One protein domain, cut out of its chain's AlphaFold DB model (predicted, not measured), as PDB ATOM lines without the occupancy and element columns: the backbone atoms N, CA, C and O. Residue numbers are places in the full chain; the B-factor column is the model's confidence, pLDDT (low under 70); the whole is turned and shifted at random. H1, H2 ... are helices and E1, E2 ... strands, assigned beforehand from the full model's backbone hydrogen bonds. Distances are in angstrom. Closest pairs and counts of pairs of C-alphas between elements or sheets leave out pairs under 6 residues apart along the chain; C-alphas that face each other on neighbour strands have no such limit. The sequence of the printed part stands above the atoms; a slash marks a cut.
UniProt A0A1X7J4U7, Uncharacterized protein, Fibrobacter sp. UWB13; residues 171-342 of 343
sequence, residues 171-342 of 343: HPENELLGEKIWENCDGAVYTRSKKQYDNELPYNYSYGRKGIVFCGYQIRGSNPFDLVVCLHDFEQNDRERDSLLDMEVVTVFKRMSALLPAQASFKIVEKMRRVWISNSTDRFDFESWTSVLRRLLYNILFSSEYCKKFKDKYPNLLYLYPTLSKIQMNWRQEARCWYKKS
ATOM      1  N   HIS A 171      47.696 -12.481   5.117       93.88
ATOM      2  CA  HIS A 171      48.620 -12.624   6.240       93.88
ATOM      3  C   HIS A 171      47.942 -13.489   7.313       93.88
ATOM      4  O   HIS A 171      46.709 -13.590   7.303       93.88
ATOM      5  N   PRO A 172      48.691 -14.128   8.228       91.88
ATOM      6  CA  PRO A 172      48.125 -15.089   9.180       91.88
ATOM      7  C   PRO A 172      46.996 -14.530  10.060       91.88
ATOM      8  O   PRO A 172      46.072 -15.259  10.417       91.88
ATOM      9  N   GLU A 173      47.044 -13.239  10.388       93.25
ATOM     10  CA  GLU A 173      46.054 -12.536  11.214       93.25
ATOM     11  C   GLU A 173      44.898 -11.922  10.409       93.25
ATOM     12  O   GLU A 173      44.053 -11.232  10.984       93.25
ATOM     13  N   ASN A 174      44.844 -12.124   9.090       95.00
ATOM     14  CA  ASN A 174      43.768 -11.571   8.276       95.00
ATOM     15  C   ASN A 174      42.430 -12.177   8.728       95.00
ATOM     16  O   ASN A 174      42.229 -13.392   8.737       95.00
ATOM     17  N   GLU A 175      41.479 -11.314   9.089       94.62
ATOM     18  CA  GLU A 175      40.218 -11.728   9.709       94.62
ATOM     19  C   GLU A 175      39.305 -12.559   8.795       94.62
ATOM     20  O   GLU A 175      38.313 -13.136   9.252       94.62
ATOM     21  N   LEU A 176      39.615 -12.631   7.499       95.88
ATOM     22  CA  LEU A 176      38.897 -13.456   6.541       95.88
ATOM     23  C   LEU A 176      39.282 -14.947   6.627       95.88
ATOM     24  O   LEU A 176      38.497 -15.801   6.184       95.88
ATOM     25  N   LEU A 177      40.432 -15.268   7.232       96.88
ATOM     26  CA  LEU A 177      40.944 -16.627   7.423       96.88
ATOM     27  C   LEU A 177      40.268 -17.290   8.634       96.88
ATOM     28  O   LEU A 177      40.093 -16.691   9.693       96.88
ATOM     29  N   GLY A 178      39.834 -18.538   8.458       96.75
ATOM     30  CA  GLY A 178      39.291 -19.390   9.516       96.75
ATOM     31  C   GLY A 178      40.324 -20.386  10.048       96.75
ATOM     32  O   GLY A 178      41.510 -20.092  10.153       96.75
ATOM     33  N   GLU A 179      39.882 -21.603  10.366       96.75
ATOM     34  CA  GLU A 179      40.774 -22.702  10.762       96.75
ATOM     35  C   GLU A 179      41.758 -23.043   9.635       96.75
ATOM     36  O   GLU A 179      41.341 -23.274   8.491       96.75
ATOM     37  N   LYS A 180      43.047 -23.138   9.982       97.69
ATOM     38  CA  LYS A 180      44.104 -23.599   9.082       97.69
ATOM     39  C   LYS A 180      43.909 -25.064   8.700       97.69
ATOM     40  O   LYS A 180      43.818 -25.939   9.559       97.69
ATOM     41  N   ILE A 181      43.881 -25.335   7.397       97.88
ATOM     42  CA  ILE A 181      43.841 -26.695   6.847       97.88
ATOM     43  C   ILE A 181      45.254 -27.155   6.490       97.88
ATOM     44  O   ILE A 181      45.618 -28.287   6.807       97.88
ATOM     45  N   TRP A 182      46.031 -26.296   5.827       97.50
ATOM     46  CA  TRP A 182      47.392 -26.581   5.377       97.50
ATOM     47  C   TRP A 182      48.120 -25.289   5.006       97.50
ATOM     48  O   TRP A 182      47.480 -24.338   4.575       97.50
ATOM     49  N   GLU A 183      49.439 -25.263   5.155       95.81
ATOM     50  CA  GLU A 183      50.290 -24.132   4.778       95.81
ATOM     51  C   GLU A 183      51.731 -24.620   4.602       95.81
ATOM     52  O   GLU A 183      52.212 -25.424   5.406       95.81
ATOM     53  N   ASN A 184      52.400 -24.149   3.551       93.50
ATOM     54  CA  ASN A 184      53.835 -24.301   3.323       93.50
ATOM     55  C   ASN A 184      54.390 -23.059   2.586       93.50
ATOM     56  O   ASN A 184      53.712 -22.039   2.470       93.50
ATOM     57  N   CYS A 185      55.622 -23.139   2.077       90.50
ATOM     58  CA  CYS A 185      56.241 -22.058   1.303       90.50
ATOM     59  C   CYS A 185      55.531 -21.739  -0.026       90.50
ATOM     60  O   CYS A 185      55.594 -20.599  -0.475       90.50
ATOM     61  N   ASP A 186      54.832 -22.700  -0.631       92.56
ATOM     62  CA  ASP A 186      54.209 -22.568  -1.956       92.56
ATOM     63  C   ASP A 186      52.756 -22.079  -1.887       92.56
ATOM     64  O   ASP A 186      52.240 -21.481  -2.834       92.56
ATOM     65  N   GLY A 187      52.066 -22.337  -0.776       95.00
ATOM     66  CA  GLY A 187      50.692 -21.901  -0.608       95.00
ATOM     67  C   GLY A 187      50.086 -22.235   0.743       95.00
ATOM     68  O   GLY A 187      50.691 -22.861   1.613       95.00
ATOM     69  N   ALA A 188      48.825 -21.850   0.892       97.12
ATOM     70  CA  ALA A 188      48.054 -22.090   2.094       97.12
ATOM     71  C   ALA A 188      46.570 -22.333   1.803       97.12
ATOM     72  O   ALA A 188      46.012 -21.879   0.803       97.12
ATOM     73  N   VAL A 189      45.915 -23.070   2.697       98.06
ATOM     74  CA  VAL A 189      44.481 -23.342   2.665       98.06
ATOM     75  C   VAL A 189      43.904 -23.226   4.070       98.06
ATOM     76  O   VAL A 189      44.369 -23.868   5.015       98.06
ATOM     77  N   TYR A 190      42.822 -22.464   4.184       98.38
ATOM     78  CA  TYR A 190      42.038 -22.288   5.398       98.38
ATOM     79  C   TYR A 190      40.560 -22.510   5.089       98.38
ATOM     80  O   TYR A 190      40.100 -22.429   3.947       98.38
ATOM     81  N   THR A 191      39.781 -22.757   6.132       97.69
ATOM     82  CA  THR A 191      38.338 -22.512   6.057       97.69
ATOM     83  C   THR A 191      38.064 -21.009   5.980       97.69
ATOM     84  O   THR A 191      38.881 -20.196   6.408       97.69
ATOM     85  N   ARG A 192      36.914 -20.619   5.431       96.56
ATOM     86  CA  ARG A 192      36.467 -19.224   5.448       96.56
ATOM     87  C   ARG A 192      35.940 -18.836   6.831       96.56
ATOM     88  O   ARG A 192      35.128 -19.561   7.410       96.56
ATOM     89  N   SER A 193      36.384 -17.691   7.353       96.44
ATOM     90  CA  SER A 193      35.828 -17.124   8.588       96.44
ATOM     91  C   SER A 193      34.376 -16.653   8.399       96.44
ATOM     92  O   SER A 193      33.902 -16.459   7.284       96.44
ATOM     93  N   LYS A 194      33.653 -16.418   9.500       93.69
ATOM     94  CA  LYS A 194      32.282 -15.870   9.453       93.69
ATOM     95  C   LYS A 194      32.233 -14.354   9.215       93.69
ATOM     96  O   LYS A 194      31.145 -13.784   9.208       93.69
ATOM     97  N   LYS A 195      33.386 -13.687   9.080       93.06
ATOM     98  CA  LYS A 195      33.442 -12.244   8.818       93.06
ATOM     99  C   LYS A 195      32.837 -11.934   7.456       93.06
ATOM    100  O   LYS A 195      33.029 -12.697   6.509       93.06
ATOM    101  N   GLN A 196      32.137 -10.806   7.375       90.94
ATOM    102  CA  GLN A 196      31.524 -10.341   6.139       90.94
ATOM    103  C   GLN A 196      32.572 -10.236   5.028       90.94
ATOM    104  O   GLN A 196      33.720  -9.873   5.262       90.94
ATOM    105  N   TYR A 197      32.170 -10.629   3.824       92.25
ATOM    106  CA  TYR A 197      32.950 -10.416   2.617       92.25
ATOM    107  C   TYR A 197      32.537  -9.050   2.062       92.25
ATOM    108  O   TYR A 197      31.392  -8.897   1.635       92.25
ATOM    109  N   ASP A 198      33.439  -8.075   2.123       93.06
ATOM    110  CA  ASP A 198      33.154  -6.698   1.708       93.06
ATOM    111  C   ASP A 198      32.834  -6.598   0.206       93.06
ATOM    112  O   ASP A 198      33.235  -7.439  -0.606       93.06
ATOM    113  N   ASN A 199      32.077  -5.573  -0.183       91.31
ATOM    114  CA  ASN A 199      31.555  -5.471  -1.546       91.31
ATOM    115  C   ASN A 199      32.634  -5.109  -2.567       91.31
ATOM    116  O   ASN A 199      32.539  -5.553  -3.712       91.31
ATOM    117  N   GLU A 200      33.638  -4.352  -2.135       93.06
ATOM    118  CA  GLU A 200      34.751  -3.843  -2.934       93.06
ATOM    119  C   GLU A 200      35.809  -4.921  -3.209       93.06
ATOM    120  O   GLU A 200      36.633  -4.768  -4.105       93.06
ATOM    121  N   LEU A 201      35.794  -6.028  -2.456       94.12
ATOM    122  CA  LEU A 201      36.753  -7.109  -2.650       94.12
ATOM    123  C   LEU A 201      36.464  -7.896  -3.948       94.12
ATOM    124  O   LEU A 201      35.304  -8.248  -4.203       94.12
ATOM    125  N   PRO A 202      37.509  -8.243  -4.730       92.94
ATOM    126  CA  PRO A 202      37.375  -9.013  -5.968       92.94
ATOM    127  C   PRO A 202      36.680 -10.361  -5.758       92.94
ATOM    128  O   PRO A 202      37.055 -11.126  -4.873       92.94
ATOM    129  N   TYR A 203      35.701 -10.695  -6.600       94.88
ATOM    130  CA  TYR A 203      35.005 -11.982  -6.548       94.88
ATOM    131  C   TYR A 203      34.562 -12.440  -7.940       94.88
ATOM    132  O   TYR A 203      34.451 -11.657  -8.879       94.88
ATOM    133  N   ASN A 204      34.255 -13.728  -8.046       94.00
ATOM    134  CA  ASN A 204      33.729 -14.356  -9.249       94.00
ATOM    135  C   ASN A 204      32.207 -14.378  -9.156       94.00
ATOM    136  O   ASN A 204      31.651 -14.947  -8.212       94.00
ATOM    137  N   TYR A 205      31.521 -13.796 -10.139       90.56
ATOM    138  CA  TYR A 205      30.060 -13.695 -10.125       90.56
ATOM    139  C   TYR A 205      29.368 -15.066 -10.019       90.56
ATOM    140  O   TYR A 205      28.434 -15.231  -9.234       90.56
ATOM    141  N   SER A 206      29.873 -16.070 -10.740       90.00
ATOM    142  CA  SER A 206      29.362 -17.451 -10.748       90.00
ATOM    143  C   SER A 206      29.459 -18.158  -9.389       90.00
ATOM    144  O   SER A 206      28.638 -19.018  -9.058       90.00
ATOM    145  N   TYR A 207      30.459 -17.805  -8.581       91.00
ATOM    146  CA  TYR A 207      30.720 -18.421  -7.283       91.00
ATOM    147  C   TYR A 207      30.125 -17.611  -6.129       91.00
ATOM    148  O   TYR A 207      29.770 -18.179  -5.088       91.00
ATOM    149  N   GLY A 208      29.965 -16.303  -6.337       92.56
ATOM    150  CA  GLY A 208      29.583 -15.345  -5.315       92.56
ATOM    151  C   GLY A 208      30.652 -15.196  -4.228       92.56
ATOM    152  O   GLY A 208      31.722 -15.798  -4.260       92.56
ATOM    153  N   ARG A 209      30.339 -14.411  -3.199       93.88
ATOM    154  CA  ARG A 209      31.252 -14.088  -2.089       93.88
ATOM    155  C   ARG A 209      31.321 -15.191  -1.017       93.88
ATOM    156  O   ARG A 209      31.046 -14.947   0.154       93.88
ATOM    157  N   LYS A 210      31.632 -16.424  -1.430       92.62
ATOM    158  CA  LYS A 210      31.691 -17.614  -0.556       92.62
ATOM    159  C   LYS A 210      33.107 -17.869  -0.047       92.62
ATOM    160  O   LYS A 210      33.446 -17.512   1.076       92.62
ATOM    161  N   GLY A 211      33.953 -18.469  -0.883       96.19
ATOM    162  CA  GLY A 211      35.381 -18.625  -0.613       96.19
ATOM    163  C   GLY A 211      36.213 -17.448  -1.121       96.19
ATOM    164  O   GLY A 211      35.700 -16.584  -1.824       96.19
ATOM    165  N   ILE A 212      37.505 -17.434  -0.795       97.62
ATOM    166  CA  ILE A 212      38.479 -16.427  -1.244       97.62
ATOM    167  C   ILE A 212      39.635 -17.120  -1.960       97.62
ATOM    168  O   ILE A 212      40.066 -18.202  -1.550       97.62
ATOM    169  N   VAL A 213      40.131 -16.492  -3.021       97.12
ATOM    170  CA  VAL A 213      41.332 -16.910  -3.742       97.12
ATOM    171  C   VAL A 213      42.350 -15.779  -3.683       97.12
ATOM    172  O   VAL A 213      42.130 -14.708  -4.248       97.12
ATOM    173  N   PHE A 214      43.450 -16.036  -2.986       96.00
ATOM    174  CA  PHE A 214      44.646 -15.215  -2.984       96.00
ATOM    175  C   PHE A 214      45.660 -15.766  -3.996       96.00
ATOM    176  O   PHE A 214      45.942 -16.968  -4.023       96.00
ATOM    177  N   CYS A 215      46.239 -14.881  -4.798       92.44
ATOM    178  CA  CYS A 215      47.320 -15.186  -5.731       92.44
ATOM    179  C   CYS A 215      48.404 -14.126  -5.584       92.44
ATOM    180  O   CYS A 215      48.095 -12.935  -5.624       92.44
ATOM    181  N   GLY A 216      49.651 -14.553  -5.361       88.75
ATOM    182  CA  GLY A 216      50.736 -13.617  -5.051       88.75
ATOM    183  C   GLY A 216      50.402 -12.756  -3.828       88.75
ATOM    184  O   GLY A 216      50.630 -11.552  -3.831       88.75
ATOM    185  N   TYR A 217      49.774 -13.376  -2.823       92.44
ATOM    186  CA  TYR A 217      49.327 -12.748  -1.578       92.44
ATOM    187  C   TYR A 217      48.218 -11.690  -1.687       92.44
ATOM    188  O   TYR A 217      47.893 -11.066  -0.682       92.44
ATOM    189  N   GLN A 218      47.570 -11.512  -2.840       92.75
ATOM    190  CA  GLN A 218      46.432 -10.591  -2.986       92.75
ATOM    191  C   GLN A 218      45.150 -11.326  -3.348       92.75
ATOM    192  O   GLN A 218      45.198 -12.304  -4.091       92.75
ATOM    193  N   ILE A 219      43.996 -10.860  -2.861       94.62
ATOM    194  CA  ILE A 219      42.688 -11.375  -3.280       94.62
ATOM    195  C   ILE A 219      42.509 -11.079  -4.760       94.62
ATOM    196  O   ILE A 219      42.536  -9.927  -5.185       94.62
ATOM    197  N   ARG A 220      42.272 -12.137  -5.530       93.19
ATOM    198  CA  ARG A 220      41.990 -12.054  -6.963       93.19
ATOM    199  C   ARG A 220      40.675 -12.715  -7.337       93.19
ATOM    200  O   ARG A 220      40.324 -12.755  -8.503       93.19
ATOM    201  N   GLY A 221      39.928 -13.229  -6.370       94.88
ATOM    202  CA  GLY A 221      38.618 -13.781  -6.646       94.88
ATOM    203  C   GLY A 221      38.047 -14.579  -5.491       94.88
ATOM    204  O   GLY A 221      38.467 -14.498  -4.332       94.88
ATOM    205  N   SER A 222      37.072 -15.402  -5.839       96.69
ATOM    206  CA  SER A 222      36.313 -16.224  -4.905       96.69
ATOM    207  C   SER A 222      36.219 -17.657  -5.399       96.69
ATOM    208  O   SER A 222      36.577 -17.959  -6.531       96.69
ATOM    209  N   ASN A 223      35.731 -18.564  -4.558       95.94
ATOM    210  CA  ASN A 223      35.529 -19.949  -4.967       95.94
ATOM    211  C   ASN A 223      34.250 -20.550  -4.381       95.94
ATOM    212  O   ASN A 223      33.719 -20.034  -3.390       95.94
ATOM    213  N   PRO A 224      33.845 -21.717  -4.919       94.31
ATOM    214  CA  PRO A 224      32.858 -22.626  -4.407       94.31
ATOM    215  C   PRO A 224      32.564 -22.563  -2.926       94.31
ATOM    216  O   PRO A 224      31.444 -22.358  -2.475       94.31
ATOM    217  N   PHE A 225      33.618 -22.899  -2.190       95.25
ATOM    218  CA  PHE A 225      33.630 -24.026  -1.261       95.25
ATOM    219  C   PHE A 225      33.787 -23.584   0.190       95.25
ATOM    220  O   PHE A 225      34.089 -24.413   1.047       95.25
ATOM    221  N   ASP A 226      33.602 -22.289   0.452       95.75
ATOM    222  CA  ASP A 226      33.843 -21.676   1.759       95.75
ATOM    223  C   ASP A 226      35.275 -21.959   2.251       95.75
ATOM    224  O   ASP A 226      35.529 -22.234   3.429       95.75
ATOM    225  N   LEU A 227      36.213 -21.934   1.301       97.75
ATOM    226  CA  LEU A 227      37.644 -22.084   1.512       97.75
ATOM    227  C   LEU A 227      38.344 -20.762   1.226       97.75
ATOM    228  O   LEU A 227      37.949 -20.026   0.321       97.75
ATOM    229  N   VAL A 228      39.411 -20.495   1.963       98.12
ATOM    230  CA  VAL A 228      40.400 -19.477   1.625       98.12
ATOM    231  C   VAL A 228      41.624 -20.211   1.111       98.12
ATOM    232  O   VAL A 228      42.151 -21.082   1.799       98.12
ATOM    233  N   VAL A 229      42.046 -19.898  -0.107       97.56
ATOM    234  CA  VAL A 229      43.204 -20.521  -0.751       97.56
ATOM    235  C   VAL A 229      44.187 -19.427  -1.116       97.56
ATOM    236  O   VAL A 229      43.766 -18.421  -1.669       97.56
ATOM    237  N   CYS A 230      45.466 -19.627  -0.821       96.50
ATOM    238  CA  CYS A 230      46.546 -18.745  -1.232       96.50
ATOM    239  C   CYS A 230      47.578 -19.546  -2.018       96.50
ATOM    240  O   CYS A 230      48.091 -20.539  -1.507       96.50
ATOM    241  N   LEU A 231      47.861 -19.131  -3.250       94.94
ATOM    242  CA  LEU A 231      48.985 -19.645  -4.027       94.94
ATOM    243  C   LEU A 231      50.065 -18.563  -4.079       94.94
ATOM    244  O   LEU A 231      49.847 -17.492  -4.658       94.94
ATOM    245  N   HIS A 232      51.202 -18.827  -3.435       91.62
ATOM    246  CA  HIS A 232      52.250 -17.830  -3.212       91.62
ATOM    247  C   HIS A 232      53.035 -17.536  -4.491       91.62
ATOM    248  O   HIS A 232      53.404 -16.395  -4.750       91.62
ATOM    249  N   ASP A 233      53.241 -18.552  -5.328       84.94
ATOM    250  CA  ASP A 233      54.071 -18.511  -6.533       84.94
ATOM    251  C   ASP A 233      53.286 -18.198  -7.822       84.94
ATOM    252  O   ASP A 233      53.644 -18.646  -8.919       84.94
ATOM    253  N   PHE A 234      52.182 -17.461  -7.706       81.88
ATOM    254  CA  PHE A 234      51.392 -17.068  -8.866       81.88
ATOM    255  C   PHE A 234      52.025 -15.854  -9.556       81.88
ATOM    256  O   PHE A 234      51.877 -14.720  -9.107       81.88
ATOM    257  N   GLU A 235      52.736 -16.107 -10.654       67.50
ATOM    258  CA  GLU A 235      53.275 -15.071 -11.535       67.50
ATOM    259  C   GLU A 235      52.195 -14.583 -12.499       67.50
ATOM    260  O   GLU A 235      51.488 -15.383 -13.117       67.50
ATOM    261  N   GLN A 236      52.078 -13.266 -12.650       60.28
ATOM    262  CA  GLN A 236      51.213 -12.681 -13.661       60.28
ATOM    263  C   GLN A 236      51.893 -11.466 -14.280       60.28
ATOM    264  O   GLN A 236      52.419 -10.608 -13.576       60.28
ATOM    265  N   ASN A 237      51.843 -11.404 -15.608       54.06
ATOM    266  CA  ASN A 237      52.406 -10.310 -16.397       54.06
ATOM    267  C   ASN A 237      51.443  -9.115 -16.521       54.06
ATOM    268  O   ASN A 237      51.762  -8.155 -17.217       54.06
ATOM    269  N   ASP A 238      50.265  -9.183 -15.890       56.25
ATOM    270  CA  ASP A 238      49.217  -8.173 -16.020       56.25
ATOM    271  C   ASP A 238      49.192  -7.220 -14.817       56.25
ATOM    272  O   ASP A 238      49.088  -7.630 -13.656       56.25
ATOM    273  N   ARG A 239      49.302  -5.928 -15.124       59.00
ATOM    274  CA  ARG A 239      49.408  -4.822 -14.173       59.00
ATOM    275  C   ARG A 239      48.070  -4.459 -13.540       59.00
ATOM    276  O   ARG A 239      48.068  -3.983 -12.405       59.00
ATOM    277  N   GLU A 240      46.955  -4.650 -14.243       60.16
ATOM    278  CA  GLU A 240      45.638  -4.200 -13.759       60.16
ATOM    279  C   GLU A 240      45.136  -5.068 -12.593       60.16
ATOM    280  O   GLU A 240      44.369  -4.612 -11.739       60.16
ATOM    281  N   ARG A 241      45.717  -6.271 -12.455       67.44
ATOM    282  CA  ARG A 241      45.433  -7.234 -11.384       67.44
ATOM    283  C   ARG A 241      43.932  -7.476 -11.236       67.44
ATOM    284  O   ARG A 241      43.401  -7.496 -10.122       67.44
ATOM    285  N   ASP A 242      43.273  -7.698 -12.365       74.81
ATOM    286  CA  ASP A 242      41.842  -7.961 -12.430       74.81
ATOM    287  C   ASP A 242      41.434  -9.218 -11.663       74.81
ATOM    288  O   ASP A 242      42.259 -10.053 -11.270       74.81
ATOM    289  N   SER A 243      40.130  -9.351 -11.429       86.06
ATOM    290  CA  SER A 243      39.585 -10.590 -10.878       86.06
ATOM    291  C   SER A 243      39.900 -11.756 -11.818       86.06
ATOM    292  O   SER A 243      39.742 -11.638 -13.030       86.06
ATOM    293  N   LEU A 244      40.311 -12.887 -11.252       89.94
ATOM    294  CA  LEU A 244      40.522 -14.126 -11.985       89.94
ATOM    295  C   LEU A 244      39.232 -14.564 -12.661       89.94
ATOM    296  O   LEU A 244      38.158 -14.542 -12.055       89.94
ATOM    297  N   LEU A 245      39.367 -15.083 -13.873       90.81
ATOM    298  CA  LEU A 245      38.322 -15.851 -14.525       90.81
ATOM    299  C   LEU A 245      38.089 -17.171 -13.777       90.81
ATOM    300  O   LEU A 245      38.968 -17.711 -13.098       90.81
ATOM    301  N   ASP A 246      36.905 -17.750 -13.949       91.06
ATOM    302  CA  ASP A 246      36.520 -18.995 -13.276       91.06
ATOM    303  C   ASP A 246      37.478 -20.156 -13.582       91.06
ATOM    304  O   ASP A 246      37.834 -20.927 -12.686       91.06
ATOM    305  N   MET A 247      37.957 -20.240 -14.825       90.00
ATOM    306  CA  MET A 247      38.965 -21.212 -15.264       90.00
ATOM    307  C   MET A 247      40.337 -21.010 -14.596       90.00
ATOM    308  O   MET A 247      41.059 -21.975 -14.324       90.00
ATOM    309  N   GLU A 248      40.709 -19.768 -14.284       91.75
ATOM    310  CA  GLU A 248      41.955 -19.466 -13.577       91.75
ATOM    311  C   GLU A 248      41.835 -19.856 -12.103       91.75
ATOM    312  O   GLU A 248      42.752 -20.467 -11.555       91.75
ATOM    313  N   VAL A 249      40.670 -19.632 -11.484       94.25
ATOM    314  CA  VAL A 249      40.369 -20.141 -10.137       94.25
ATOM    315  C   VAL A 249      40.498 -21.668 -10.090       94.25
ATOM    316  O   VAL A 249      41.154 -22.210  -9.197       94.25
ATOM    317  N   VAL A 250      39.946 -22.389 -11.072       93.19
ATOM    318  CA  VAL A 250      40.116 -23.851 -11.177       93.19
ATOM    319  C   VAL A 250      41.593 -24.227 -11.337       93.19
ATOM    320  O   VAL A 250      42.060 -25.187 -10.716       93.19
ATOM    321  N   THR A 251      42.360 -23.452 -12.107       92.69
ATOM    322  CA  THR A 251      43.805 -23.656 -12.299       92.69
ATOM    323  C   THR A 251      44.592 -23.478 -11.000       92.69
ATOM    324  O   THR A 251      45.452 -24.311 -10.694       92.69
ATOM    325  N   VAL A 252      44.261 -22.470 -10.188       94.81
ATOM    326  CA  VAL A 252      44.840 -22.273  -8.849       94.81
ATOM    327  C   VAL A 252      44.588 -23.502  -7.982       94.81
ATOM    328  O   VAL A 252      45.525 -24.093  -7.447       94.81
ATOM    329  N   PHE A 253      43.343 -23.974  -7.908       95.94
ATOM    330  CA  PHE A 253      43.011 -25.179  -7.145       95.94
ATOM    331  C   PHE A 253      43.696 -26.440  -7.682       95.94
ATOM    332  O   PHE A 253      44.077 -27.314  -6.903       95.94
ATOM    333  N   LYS A 254      43.884 -26.548  -9.001       94.31
ATOM    334  CA  LYS A 254      44.618 -27.655  -9.622       94.31
ATOM    335  C   LYS A 254      46.079 -27.661  -9.171       94.31
ATOM    336  O   LYS A 254      46.545 -28.713  -8.733       94.31
ATOM    337  N   ARG A 255      46.767 -26.513  -9.207       94.81
ATOM    338  CA  ARG A 255      48.142 -26.370  -8.690       94.81
ATOM    339  C   ARG A 255      48.203 -26.713  -7.203       94.81
ATOM    340  O   ARG A 255      48.962 -27.596  -6.820       94.81
ATOM    341  N   MET A 256      47.313 -26.137  -6.398       95.19
ATOM    342  CA  MET A 256      47.242 -26.409  -4.959       95.19
ATOM    343  C   MET A 256      47.021 -27.896  -4.652       95.19
ATOM    344  O   MET A 256      47.708 -28.468  -3.813       95.19
ATOM    345  N   SER A 257      46.124 -28.575  -5.376       95.38
ATOM    346  CA  SER A 257      45.866 -30.013  -5.188       95.38
ATOM    347  C   SER A 257      47.097 -30.898  -5.395       95.38
ATOM    348  O   SER A 257      47.181 -31.981  -4.811       95.38
ATOM    349  N   ALA A 258      48.070 -30.445  -6.189       94.56
ATOM    350  CA  ALA A 258      49.311 -31.173  -6.401       94.56
ATOM    351  C   ALA A 258      50.210 -31.196  -5.154       94.56
ATOM    352  O   ALA A 258      50.917 -32.187  -4.970       94.56
ATOM    353  N   LEU A 259      50.121 -30.159  -4.312       94.81
ATOM    354  CA  LEU A 259      50.978 -29.897  -3.148       94.81
ATOM    355  C   LEU A 259      50.421 -30.479  -1.837       94.81
ATOM    356  O   LEU A 259      51.153 -30.678  -0.870       94.81
ATOM    357  N   LEU A 260      49.113 -30.735  -1.781       96.69
ATOM    358  CA  LEU A 260      48.420 -31.046  -0.532       96.69
ATOM    359  C   LEU A 260      48.674 -32.480  -0.025       96.69
ATOM    360  O   LEU A 260      48.505 -33.440  -0.781       96.69
ATOM    361  N   PRO A 261      48.929 -32.672   1.284       96.81
ATOM    362  CA  PRO A 261      48.967 -33.999   1.891       96.81
ATOM    363  C   PRO A 261      47.566 -34.627   1.974       96.81
ATOM    364  O   PRO A 261      46.538 -33.956   1.814       96.81
ATOM    365  N   ALA A 262      47.510 -35.927   2.286       96.56
ATOM    366  CA  ALA A 262      46.263 -36.689   2.396       96.56
ATOM    367  C   ALA A 262      45.264 -36.081   3.397       96.56
ATOM    368  O   ALA A 262      44.077 -35.975   3.096       96.56
ATOM    369  N   GLN A 263      45.745 -35.614   4.557       96.50
ATOM    370  CA  GLN A 263      44.917 -34.981   5.591       96.50
ATOM    371  C   GLN A 263      44.199 -33.725   5.093       96.50
ATOM    372  O   GLN A 263      42.992 -33.569   5.286       96.50
ATOM    373  N   ALA A 264      44.942 -32.827   4.449       97.44
ATOM    374  CA  ALA A 264      44.394 -31.589   3.912       97.44
ATOM    375  C   ALA A 264      43.456 -31.879   2.734       97.44
ATOM    376  O   ALA A 264      42.348 -31.344   2.668       97.44
ATOM    377  N   SER A 265      43.865 -32.806   1.861       97.06
ATOM    378  CA  SER A 265      43.064 -33.262   0.726       97.06
ATOM    379  C   SER A 265      41.720 -33.831   1.173       97.06
ATOM    380  O   SER A 265      40.695 -33.496   0.589       97.06
ATOM    381  N   PHE A 266      41.703 -34.613   2.258       94.94
ATOM    382  CA  PHE A 266      40.480 -35.116   2.875       94.94
ATOM    383  C   PHE A 266      39.537 -33.972   3.262       94.94
ATOM    384  O   PHE A 266      38.420 -33.923   2.753       94.94
ATOM    385  N   LYS A 267      39.995 -33.006   4.077       96.19
ATOM    386  CA  LYS A 267      39.174 -31.854   4.510       96.19
ATOM    387  C   LYS A 267      38.621 -31.048   3.322       96.19
ATOM    388  O   LYS A 267      37.457 -30.646   3.335       96.19
ATOM    389  N   ILE A 268      39.432 -30.821   2.287       96.38
ATOM    390  CA  ILE A 268      39.042 -30.032   1.106       96.38
ATOM    391  C   ILE A 268      38.016 -30.782   0.254       96.38
ATOM    392  O   ILE A 268      37.010 -30.195  -0.146       96.38
ATOM    393  N   VAL A 269      38.199 -32.089   0.034       93.44
ATOM    394  CA  VAL A 269      37.229 -32.926  -0.691       93.44
ATOM    395  C   VAL A 269      35.852 -32.856  -0.032       93.44
ATOM    396  O   VAL A 269      34.855 -32.722  -0.740       93.44
ATOM    397  N   GLU A 270      35.774 -32.839   1.302       92.88
ATOM    398  CA  GLU A 270      34.495 -32.688   2.014       92.88
ATOM    399  C   GLU A 270      33.799 -31.348   1.744       92.88
ATOM    400  O   GLU A 270      32.572 -31.297   1.646       92.88
ATOM    401  N   LYS A 271      34.559 -30.262   1.574       93.69
ATOM    402  CA  LYS A 271      34.019 -28.943   1.202       93.69
ATOM    403  C   LYS A 271      33.571 -28.885  -0.262       93.69
ATOM    404  O   LYS A 271      32.658 -28.135  -0.614       93.69
ATOM    405  N   MET A 272      34.145 -29.735  -1.110       91.62
ATOM    406  CA  MET A 272      33.845 -29.827  -2.540       91.62
ATOM    407  C   MET A 272      32.700 -30.798  -2.888       91.62
ATOM    408  O   MET A 272      32.497 -31.100  -4.061       91.62
ATOM    409  N   ARG A 273      31.888 -31.259  -1.922       85.88
ATOM    410  CA  ARG A 273      30.774 -32.215  -2.156       85.88
ATOM    411  C   ARG A 273      29.855 -31.862  -3.328       85.88
ATOM    412  O   ARG A 273      29.443 -32.745  -4.073       85.88
ATOM    413  N   ARG A 274      29.570 -30.570  -3.531       83.12
ATOM    414  CA  ARG A 274      28.680 -30.094  -4.608       83.12
ATOM    415  C   ARG A 274      29.167 -30.467  -6.018       83.12
ATOM    416  O   ARG A 274      28.353 -30.575  -6.927       83.12
ATOM    417  N   VAL A 275      30.477 -30.663  -6.190       83.94
ATOM    418  CA  VAL A 275      31.109 -31.002  -7.474       83.94
ATOM    419  C   VAL A 275      31.511 -32.478  -7.566       83.94
ATOM    420  O   VAL A 275      32.013 -32.913  -8.592       83.94
ATOM    421  N   TRP A 276      31.240 -33.312  -6.556       80.31
ATOM    422  CA  TRP A 276      31.624 -34.735  -6.598       80.31
ATOM    423  C   TRP A 276      31.018 -35.510  -7.771       80.31
ATOM    424  O   TRP A 276      31.601 -36.480  -8.245       80.31
ATOM    425  N   ILE A 277      29.843 -35.090  -8.246       71.31
ATOM    426  CA  ILE A 277      29.118 -35.763  -9.332       71.31
ATOM    427  C   ILE A 277      29.260 -34.988 -10.658       71.31
ATOM    428  O   ILE A 277      28.802 -35.463 -11.706       71.31
ATOM    429  N   SER A 278      29.877 -33.798 -10.655       65.19
ATOM    430  CA  SER A 278      30.152 -33.046 -11.882       65.19
ATOM    431  C   SER A 278      31.318 -33.705 -12.618       65.19
ATOM    432  O   SER A 278      32.471 -33.388 -12.370       65.19
ATOM    433  N   ASN A 279      31.002 -34.645 -13.511       58.19
ATOM    434  CA  ASN A 279      31.928 -35.046 -14.567       58.19
ATOM    435  C   ASN A 279      31.461 -34.342 -15.828       58.19
ATOM    436  O   ASN A 279      30.386 -34.695 -16.328       58.19
ATOM    437  N   SER A 280      32.244 -33.399 -16.332       55.97
ATOM    438  CA  SER A 280      32.187 -33.097 -17.753       55.97
ATOM    439  C   SER A 280      32.980 -34.154 -18.506       55.97
ATOM    440  O   SER A 280      34.039 -34.616 -18.077       55.97
ATOM    441  N   THR A 281      32.388 -34.622 -19.597       53.22
ATOM    442  CA  THR A 281      33.033 -35.514 -20.565       53.22
ATOM    443  C   THR A 281      33.709 -34.726 -21.683       53.22
ATOM    444  O   THR A 281      34.363 -35.325 -22.534       53.22
ATOM    445  N   ASP A 282      33.566 -33.400 -21.678       55.03
ATOM    446  CA  ASP A 282      34.094 -32.525 -22.711       55.03
ATOM    447  C   ASP A 282      35.579 -32.265 -22.487       55.03
ATOM    448  O   ASP A 282      36.019 -31.813 -21.431       55.03
ATOM    449  N   ARG A 283      36.368 -32.546 -23.526       50.50
ATOM    450  CA  ARG A 283      37.831 -32.405 -23.522       50.50
ATOM    451  C   ARG A 283      38.302 -30.957 -23.301       50.50
ATOM    452  O   ARG A 283      39.470 -30.757 -22.984       50.50
ATOM    453  N   PHE A 284      37.405 -29.983 -23.463       54.28
ATOM    454  CA  PHE A 284      37.667 -28.543 -23.393       54.28
ATOM    455  C   PHE A 284      36.919 -27.839 -22.249       54.28
ATOM    456  O   PHE A 284      36.786 -26.621 -22.274       54.28
ATOM    457  N   ASP A 285      36.420 -28.569 -21.247       66.56
ATOM    458  CA  ASP A 285      35.820 -27.934 -20.070       66.56
ATOM    459  C   ASP A 285      36.907 -27.448 -19.096       66.56
ATOM    460  O   ASP A 285      37.322 -28.153 -18.169       66.56
ATOM    461  N   PHE A 286      37.399 -26.236 -19.350       63.56
ATOM    462  CA  PHE A 286      38.415 -25.562 -18.538       63.56
ATOM    463  C   PHE A 286      37.898 -25.120 -17.155       63.56
ATOM    464  O   PHE A 286      38.706 -24.807 -16.282       63.56
ATOM    465  N   GLU A 287      36.583 -25.156 -16.923       74.81
ATOM    466  CA  GLU A 287      35.941 -24.853 -15.635       74.81
ATOM    467  C   GLU A 287      35.672 -26.126 -14.807       74.81
ATOM    468  O   GLU A 287      35.157 -26.085 -13.684       74.81
ATOM    469  N   SER A 288      36.061 -27.293 -15.332       84.00
ATOM    470  CA  SER A 288      35.821 -28.581 -14.692       84.00
ATOM    471  C   SER A 288      36.653 -28.774 -13.423       84.00
ATOM    472  O   SER A 288      37.870 -28.969 -13.448       84.00
ATOM    473  N   TRP A 289      35.966 -28.910 -12.290       88.44
ATOM    474  CA  TRP A 289      36.567 -29.300 -11.009       88.44
ATOM    475  C   TRP A 289      37.054 -30.762 -10.965       88.44
ATOM    476  O   TRP A 289      37.677 -31.184  -9.987       88.44
ATOM    477  N   THR A 290      36.804 -31.547 -12.021       84.75
ATOM    478  CA  THR A 290      37.112 -32.986 -12.092       84.75
ATOM    479  C   THR A 290      38.595 -33.275 -11.860       84.75
ATOM    480  O   THR A 290      38.931 -34.199 -11.116       84.75
ATOM    481  N   SER A 291      39.504 -32.503 -12.468       86.06
ATOM    482  CA  SER A 291      40.946 -32.737 -12.301       86.06
ATOM    483  C   SER A 291      41.413 -32.468 -10.873       86.06
ATOM    484  O   SER A 291      42.240 -33.216 -10.353       86.06
ATOM    485  N   VAL A 292      40.850 -31.437 -10.236       91.81
ATOM    486  CA  VAL A 292      41.133 -31.085  -8.840       91.81
ATOM    487  C   VAL A 292      40.672 -32.219  -7.928       91.81
ATOM    488  O   VAL A 292      41.466 -32.763  -7.165       91.81
ATOM    489  N   LEU A 293      39.414 -32.651  -8.067       89.75
ATOM    490  CA  LEU A 293      38.852 -33.743  -7.268       89.75
ATOM    491  C   LEU A 293      39.643 -35.040  -7.416       89.75
ATOM    492  O   LEU A 293      39.959 -35.675  -6.412       89.75
ATOM    493  N   ARG A 294      39.995 -35.426  -8.649       87.56
ATOM    494  CA  ARG A 294      40.803 -36.627  -8.892       87.56
ATOM    495  C   ARG A 294      42.121 -36.555  -8.141       87.56
ATOM    496  O   ARG A 294      42.458 -37.509  -7.448       87.56
ATOM    497  N   ARG A 295      42.848 -35.438  -8.239       92.62
ATOM    498  CA  ARG A 295      44.136 -35.289  -7.555       92.62
ATOM    499  C   ARG A 295      43.991 -35.385  -6.035       92.62
ATOM    500  O   ARG A 295      44.748 -36.122  -5.414       92.62
ATOM    501  N   LEU A 296      42.991 -34.729  -5.448       94.00
ATOM    502  CA  LEU A 296      42.749 -34.811  -4.005       94.00
ATOM    503  C   LEU A 296      42.390 -36.239  -3.556       94.00
ATOM    504  O   LEU A 296      42.886 -36.706  -2.532       94.00
ATOM    505  N   LEU A 297      41.568 -36.955  -4.331       90.75
ATOM    506  CA  LEU A 297      41.241 -38.360  -4.067       90.75
ATOM    507  C   LEU A 297      42.469 -39.269  -4.197       90.75
ATOM    508  O   LEU A 297      42.629 -40.173  -3.382       90.75
ATOM    509  N   TYR A 298      43.358 -39.014  -5.163       91.75
ATOM    510  CA  TYR A 298      44.639 -39.716  -5.254       91.75
ATOM    511  C   TYR A 298      45.477 -39.502  -3.992       91.75
ATOM    512  O   TYR A 298      45.933 -40.481  -3.407       91.75
ATOM    513  N   ASN A 299      45.616 -38.261  -3.516       93.69
ATOM    514  CA  ASN A 299      46.364 -37.971  -2.287       93.69
ATOM    515  C   ASN A 299      45.802 -38.752  -1.079       93.69
ATOM    516  O   ASN A 299      46.567 -39.263  -0.266       93.69
ATOM    517  N   ILE A 300      44.472 -38.885  -0.977       93.38
ATOM    518  CA  ILE A 300      43.803 -39.690   0.063       93.38
ATOM    519  C   ILE A 300      44.086 -41.187  -0.127       93.38
ATOM    520  O   ILE A 300      44.387 -41.874   0.845       93.38
ATOM    521  N   LEU A 301      43.999 -41.694  -1.361       89.50
ATOM    522  CA  LEU A 301      44.183 -43.111  -1.689       89.50
ATOM    523  C   LEU A 301      45.579 -43.621  -1.312       89.50
ATOM    524  O   LEU A 301      45.700 -44.742  -0.820       89.50
ATOM    525  N   PHE A 302      46.613 -42.800  -1.512       90.19
ATOM    526  CA  PHE A 302      47.997 -43.148  -1.175       90.19
ATOM    527  C   PHE A 302      48.299 -43.117   0.333       90.19
ATOM    528  O   PHE A 302      49.377 -43.536   0.747       90.19
ATOM    529  N   SER A 303      47.353 -42.683   1.173       94.12
ATOM    530  CA  SER A 303      47.447 -42.792   2.628       94.12
ATOM    531  C   SER A 303      46.520 -43.892   3.135       94.12
ATOM    532  O   SER A 303      45.300 -43.758   3.079       94.12
ATOM    533  N   SER A 304      47.081 -44.972   3.683       91.06
ATOM    534  CA  SER A 304      46.294 -46.079   4.249       91.06
ATOM    535  C   SER A 304      45.323 -45.605   5.339       91.06
ATOM    536  O   SER A 304      44.155 -46.000   5.343       91.06
ATOM    537  N   GLU A 305      45.778 -44.702   6.211       95.31
ATOM    538  CA  GLU A 305      44.978 -44.096   7.276       95.31
ATOM    539  C   GLU A 305      43.784 -43.305   6.719       95.31
ATOM    540  O   GLU A 305      42.637 -43.568   7.086       95.31
ATOM    541  N   TYR A 306      44.028 -42.345   5.819       93.25
ATOM    542  CA  TYR A 306      42.963 -41.479   5.303       93.25
ATOM    543  C   TYR A 306      42.060 -42.190   4.295       93.25
ATOM    544  O   TYR A 306      40.867 -41.901   4.255       93.25
ATOM    545  N   CYS A 307      42.575 -43.164   3.545       90.00
ATOM    546  CA  CYS A 307      41.773 -44.045   2.701       90.00
ATOM    547  C   CYS A 307      40.768 -44.845   3.540       90.00
ATOM    548  O   CYS A 307      39.583 -44.886   3.199       90.00
ATOM    549  N   LYS A 308      41.205 -45.416   4.673       90.44
ATOM    550  CA  LYS A 308      40.306 -46.097   5.612       90.44
ATOM    551  C   LYS A 308      39.263 -45.132   6.178       90.44
ATOM    552  O   LYS A 308      38.075 -45.388   6.026       90.44
ATOM    553  N   LYS A 309      39.683 -43.974   6.711       92.06
ATOM    554  CA  LYS A 309      38.754 -42.939   7.216       92.06
ATOM    555  C   LYS A 309      37.724 -42.512   6.166       92.06
ATOM    556  O   LYS A 309      36.566 -42.282   6.500       92.06
ATOM    557  N   PHE A 310      38.135 -42.394   4.903       88.06
ATOM    558  CA  PHE A 310      37.244 -42.017   3.809       88.06
ATOM    559  C   PHE A 310      36.208 -43.097   3.512       88.06
ATOM    560  O   PHE A 310      35.027 -42.777   3.417       88.06
ATOM    561  N   LYS A 311      36.626 -44.363   3.429       86.31
ATOM    562  CA  LYS A 311      35.713 -45.499   3.237       86.31
ATOM    563  C   LYS A 311      34.742 -45.656   4.406       86.31
ATOM    564  O   LYS A 311      33.556 -45.839   4.169       86.31
ATOM    565  N   ASP A 312      35.225 -45.508   5.638       89.19
ATOM    566  CA  ASP A 312      34.401 -45.630   6.843       89.19
ATOM    567  C   ASP A 312      33.350 -44.507   6.919       89.19
ATOM    568  O   ASP A 312      32.201 -44.745   7.287       89.19
ATOM    569  N   LYS A 313      33.716 -43.276   6.532       88.56
ATOM    570  CA  LYS A 313      32.802 -42.120   6.534       88.56
ATOM    571  C   LYS A 313      31.823 -42.125   5.358       88.56
ATOM    572  O   LYS A 313      30.709 -41.620   5.490       88.56
ATOM    573  N   TYR A 314      32.234 -42.668   4.214       84.25
ATOM    574  CA  TYR A 314      31.464 -42.677   2.971       84.25
ATOM    575  C   TYR A 314      31.362 -44.089   2.367       84.25
ATOM    576  O   TYR A 314      31.771 -44.294   1.221       84.25
ATOM    577  N   PRO A 315      30.778 -45.063   3.086       73.31
ATOM    578  CA  PRO A 315      30.781 -46.469   2.666       73.31
ATOM    579  C   PRO A 315      30.015 -46.706   1.358       73.31
ATOM    580  O   PRO A 315      30.338 -47.614   0.600       73.31
ATOM    581  N   ASN A 316      29.032 -45.848   1.069       71.38
ATOM    582  CA  ASN A 316      28.156 -45.954  -0.099       71.38
ATOM    583  C   ASN A 316      28.583 -45.043  -1.262       71.38
ATOM    584  O   ASN A 316      27.869 -44.950  -2.262       71.38
ATOM    585  N   LEU A 317      29.705 -44.320  -1.142       69.25
ATOM    586  CA  LEU A 317      30.162 -43.433  -2.209       69.25
ATOM    587  C   LEU A 317      30.845 -44.250  -3.308       69.25
ATOM    588  O   LEU A 317      31.985 -44.690  -3.174       69.25
ATOM    589  N   LEU A 318      30.134 -44.436  -4.417       58.88
ATOM    590  CA  LEU A 318      30.634 -45.160  -5.579       58.88
ATOM    591  C   LEU A 318      31.605 -44.283  -6.385       58.88
ATOM    592  O   LEU A 318      31.261 -43.183  -6.822       58.88
ATOM    593  N   TYR A 319      32.821 -44.788  -6.614       52.09
ATOM    594  CA  TYR A 319      33.790 -44.170  -7.518       52.09
ATOM    595  C   TYR A 319      33.301 -44.296  -8.969       52.09
ATOM    596  O   TYR A 319      33.108 -45.402  -9.478       52.09
ATOM    597  N   LEU A 320      33.093 -43.164  -9.645       52.50
ATOM    598  CA  LEU A 320      32.692 -43.133 -11.052       52.50
ATOM    599  C   LEU A 320      33.902 -43.458 -11.938       52.50
ATOM    600  O   LEU A 320      34.825 -42.650 -12.056       52.50
ATOM    601  N   TYR A 321      33.881 -44.617 -12.599       47.94
ATOM    602  CA  TYR A 321      34.837 -44.914 -13.665       47.94
ATOM    603  C   TYR A 321      34.696 -43.865 -14.793       47.94
ATOM    604  O   TYR A 321      33.567 -43.548 -15.174       47.94
ATOM    605  N   PRO A 322      35.798 -43.297 -15.332       50.25
ATOM    606  CA  PRO A 322      35.731 -42.233 -16.344       50.25
ATOM    607  C   PRO A 322      35.062 -42.670 -17.650       50.25
ATOM    608  O   PRO A 322      34.462 -41.856 -18.347       50.25
ATOM    609  N   THR A 323      35.178 -43.953 -17.978       55.91
ATOM    610  CA  THR A 323      34.659 -44.578 -19.192       55.91
ATOM    611  C   THR A 323      33.392 -45.353 -18.860       55.91
ATOM    612  O   THR A 323      33.441 -46.508 -18.448       55.91
ATOM    613  N   LEU A 324      32.245 -44.697 -19.026       57.25
ATOM    614  CA  LEU A 324      30.938 -45.338 -18.919       57.25
ATOM    615  C   LEU A 324      30.435 -45.679 -20.321       57.25
ATOM    616  O   LEU A 324      30.480 -44.843 -21.224       57.25
ATOM    617  N   SER A 325      29.924 -46.894 -20.502       62.12
ATOM    618  CA  SER A 325      29.139 -47.228 -21.689       62.12
ATOM    619  C   SER A 325      27.856 -46.387 -21.725       62.12
ATOM    620  O   SER A 325      27.387 -45.890 -20.699       62.12
ATOM    621  N   LYS A 326      27.236 -46.250 -22.902       63.78
ATOM    622  CA  LYS A 326      25.995 -45.474 -23.076       63.78
ATOM    623  C   LYS A 326      24.874 -45.918 -22.117       63.78
ATOM    624  O   LYS A 326      24.139 -45.090 -21.595       63.78
ATOM    625  N   ILE A 327      24.798 -47.219 -21.822       65.25
ATOM    626  CA  ILE A 327      23.843 -47.803 -20.864       65.25
ATOM    627  C   ILE A 327      24.155 -47.345 -19.434       65.25
ATOM    628  O   ILE A 327      23.266 -46.894 -18.715       65.25
ATOM    629  N   GLN A 328      25.428 -47.375 -19.038       57.38
ATOM    630  CA  GLN A 328      25.864 -46.907 -17.721       57.38
ATOM    631  C   GLN A 328      25.667 -45.388 -17.552       57.38
ATOM    632  O   GLN A 328      25.384 -44.922 -16.449       57.38
ATOM    633  N   MET A 329      25.764 -44.605 -18.636       61.75
ATOM    634  CA  MET A 329      25.418 -43.178 -18.625       61.75
ATOM    635  C   MET A 329      23.916 -42.941 -18.398       61.75
ATOM    636  O   MET A 329      23.564 -42.026 -17.651       61.75
ATOM    637  N   ASN A 330      23.043 -43.774 -18.973       61.66
ATOM    638  CA  ASN A 330      21.594 -43.689 -18.763       61.66
ATOM    639  C   ASN A 330      21.204 -44.056 -17.326       61.66
ATOM    640  O   ASN A 330      20.535 -43.265 -16.665       61.66
ATOM    641  N   TRP A 331      21.718 -45.170 -16.790       60.31
ATOM    642  CA  TRP A 331      21.511 -45.534 -15.379       60.31
ATOM    643  C   TRP A 331      22.019 -44.448 -14.427       60.31
ATOM    644  O   TRP A 331      21.409 -44.164 -13.399       60.31
ATOM    645  N   ARG A 332      23.118 -43.775 -14.791       63.00
ATOM    646  CA  ARG A 332      23.625 -42.618 -14.048       63.00
ATOM    647  C   ARG A 332      22.656 -41.439 -14.089       63.00
ATOM    648  O   ARG A 332      22.484 -40.783 -13.063       63.00
ATOM    649  N   GLN A 333      22.067 -41.116 -15.239       62.88
ATOM    650  CA  GLN A 333      21.054 -40.060 -15.303       62.88
ATOM    651  C   GLN A 333      19.830 -40.418 -14.458       62.88
ATOM    652  O   GLN A 333      19.384 -39.577 -13.681       62.88
ATOM    653  N   GLU A 334      19.348 -41.658 -14.530       63.72
ATOM    654  CA  GLU A 334      18.220 -42.135 -13.723       63.72
ATOM    655  C   GLU A 334      18.511 -42.039 -12.222       63.72
ATOM    656  O   GLU A 334      17.737 -41.421 -11.488       63.72
ATOM    657  N   ALA A 335      19.669 -42.531 -11.773       61.72
ATOM    658  CA  ALA A 335      20.091 -42.437 -10.377       61.72
ATOM    659  C   ALA A 335      20.237 -40.976  -9.906       61.72
ATOM    660  O   ALA A 335      19.844 -40.637  -8.790       61.72
ATOM    661  N   ARG A 336      20.748 -40.072 -10.760       62.59
ATOM    662  CA  ARG A 336      20.825 -38.629 -10.454       62.59
ATOM    663  C   ARG A 336      19.444 -37.987 -10.357       62.59
ATOM    664  O   ARG A 336      19.238 -37.150  -9.481       62.59
ATOM    665  N   CYS A 337      18.515 -38.353 -11.236       61.19
ATOM    666  CA  CYS A 337      17.131 -37.888 -11.193       61.19
ATOM    667  C   CYS A 337      16.414 -38.374  -9.928       61.19
ATOM    668  O   CYS A 337      15.660 -37.612  -9.334       61.19
ATOM    669  N   TRP A 338      16.681 -39.605  -9.489       58.50
ATOM    670  CA  TRP A 338      16.172 -40.142  -8.227       58.50
ATOM    671  C   TRP A 338      16.730 -39.401  -7.015       58.50
ATOM    672  O   TRP A 338      15.953 -38.954  -6.174       58.50
ATOM    673  N   TYR A 339      18.049 -39.198  -6.957       53.34
ATOM    674  CA  TYR A 339      18.689 -38.454  -5.871       53.34
ATOM    675  C   TYR A 339      18.134 -37.029  -5.757       53.34
ATOM    676  O   TYR A 339      17.689 -36.632  -4.693       53.34
ATOM    677  N   LYS A 340      18.029 -36.296  -6.876       58.94
ATOM    678  CA  LYS A 340      17.438 -34.943  -6.903       58.94
ATOM    679  C   LYS A 340      15.963 -34.877  -6.483       58.94
ATOM    680  O   LYS A 340      15.491 -33.796  -6.170       58.94
ATOM    681  N   LYS A 341      15.224 -35.988  -6.554       52.84
ATOM    682  CA  LYS A 341      13.831 -36.081  -6.082       52.84
ATOM    683  C   LYS A 341      13.729 -36.458  -4.600       52.84
ATOM    684  O   LYS A 341      12.641 -36.369  -4.046       52.84
ATOM    685  N   SER A 342      14.818 -36.931  -3.994       42.19
ATOM    686  CA  SER A 342      14.867 -37.439  -2.612       42.19
ATOM    687  C   SER A 342      15.729 -36.592  -1.663       42.19
ATOM    688  O   SER A 342      15.691 -36.816  -0.454       42.19
TER     689      SER A 342
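This is residues 171 to 342 of the 343 residues of an uncharacterized protein of Fibrobacter sp. UWB13 (UniProt A0A1X7J4U7). A strongly twisted sheet of five strands has one face covered by two helices, H1 and H2; H3 packs on these from the side away from the sheet, and H4 turns off at a corner from H3. H5 lies off at the far end, joined by a long link and touching no other helix; its residues 326 to 331 and 337 to 342 stick out. The printed part has 172 residues, with five named strands and then five named helices; the sheet is mixed, in the order E1, E2, E5, E3, E4, and the class is mixed, helices and strands. The whole is compact, with a radius of gyration of the C-alphas of 17.1 A and spans of 50, 34 and 31 A.

E1, residues 177 to 183, begins at C-alpha 177 (40.944, -16.627, 7.423). E2 is residues 187 to 192, 15.7 A long. E3 is residues 212 to 215, E4 218 to 221 and E5 227 to 231. H1, residues 246 to 259, is 20.7 A long; H2 is residues 262 to 271, H3 290 to 301, 16.1 A long, and H4 304 to 313. H5, residues 326 to 342, is 24.6 A long and ends at C-alpha 342 (14.867, -37.439, -2.612).

The hairpin E1 and E2 is antiparallel, with N 178 and O 191 2.8 A apart. E2 and E5 are antiparallel, with N 190 and O 228 at 2.8 A. E5 and E3 are parallel, with N 214 and O 229 at 2.7 A. The hairpin E3 and E4 is antiparallel, with N 213 and O 221 at 2.9 A. H1 and H2 lie on the same face, giving two layers, a sheet with helices on one face. H1 runs across the strands at a height of 9.6 A over the sheet; H2 runs slantwise to them at 9.8 A. H3, the hub, touches H1 with residues 291 to 296 alone, closest C-alphas Lys 254 and Val 292, 5.0 A, at a shallow tilt of 17 degrees. H2 and H3, a helical hairpin, touch at a steep tilt of 44 degrees, closest C-alphas Ala 262 and Ile 300, 4.5 A. H3 and H4 touch only at the corner, closest C-alphas Leu 301 and Cys 307, 5.1 A. H4 and H5 are apart. In H2, H3, H4 and H5 every O i to N i+4 pair is within hydrogen-bond range; in H1, 9 of 10 are.

The C-alphas farthest apart, of Glu 173 and Ile 327, are 52.6 A from each other. The printed part has no cut. The links E2 to E3, E5 to H1, H2 to H3 and H4 to H5 are long. The mean pLDDT of the printed part is 84.0; residues 235 to 241, 278 to 286 and 317 to 342 are under 70.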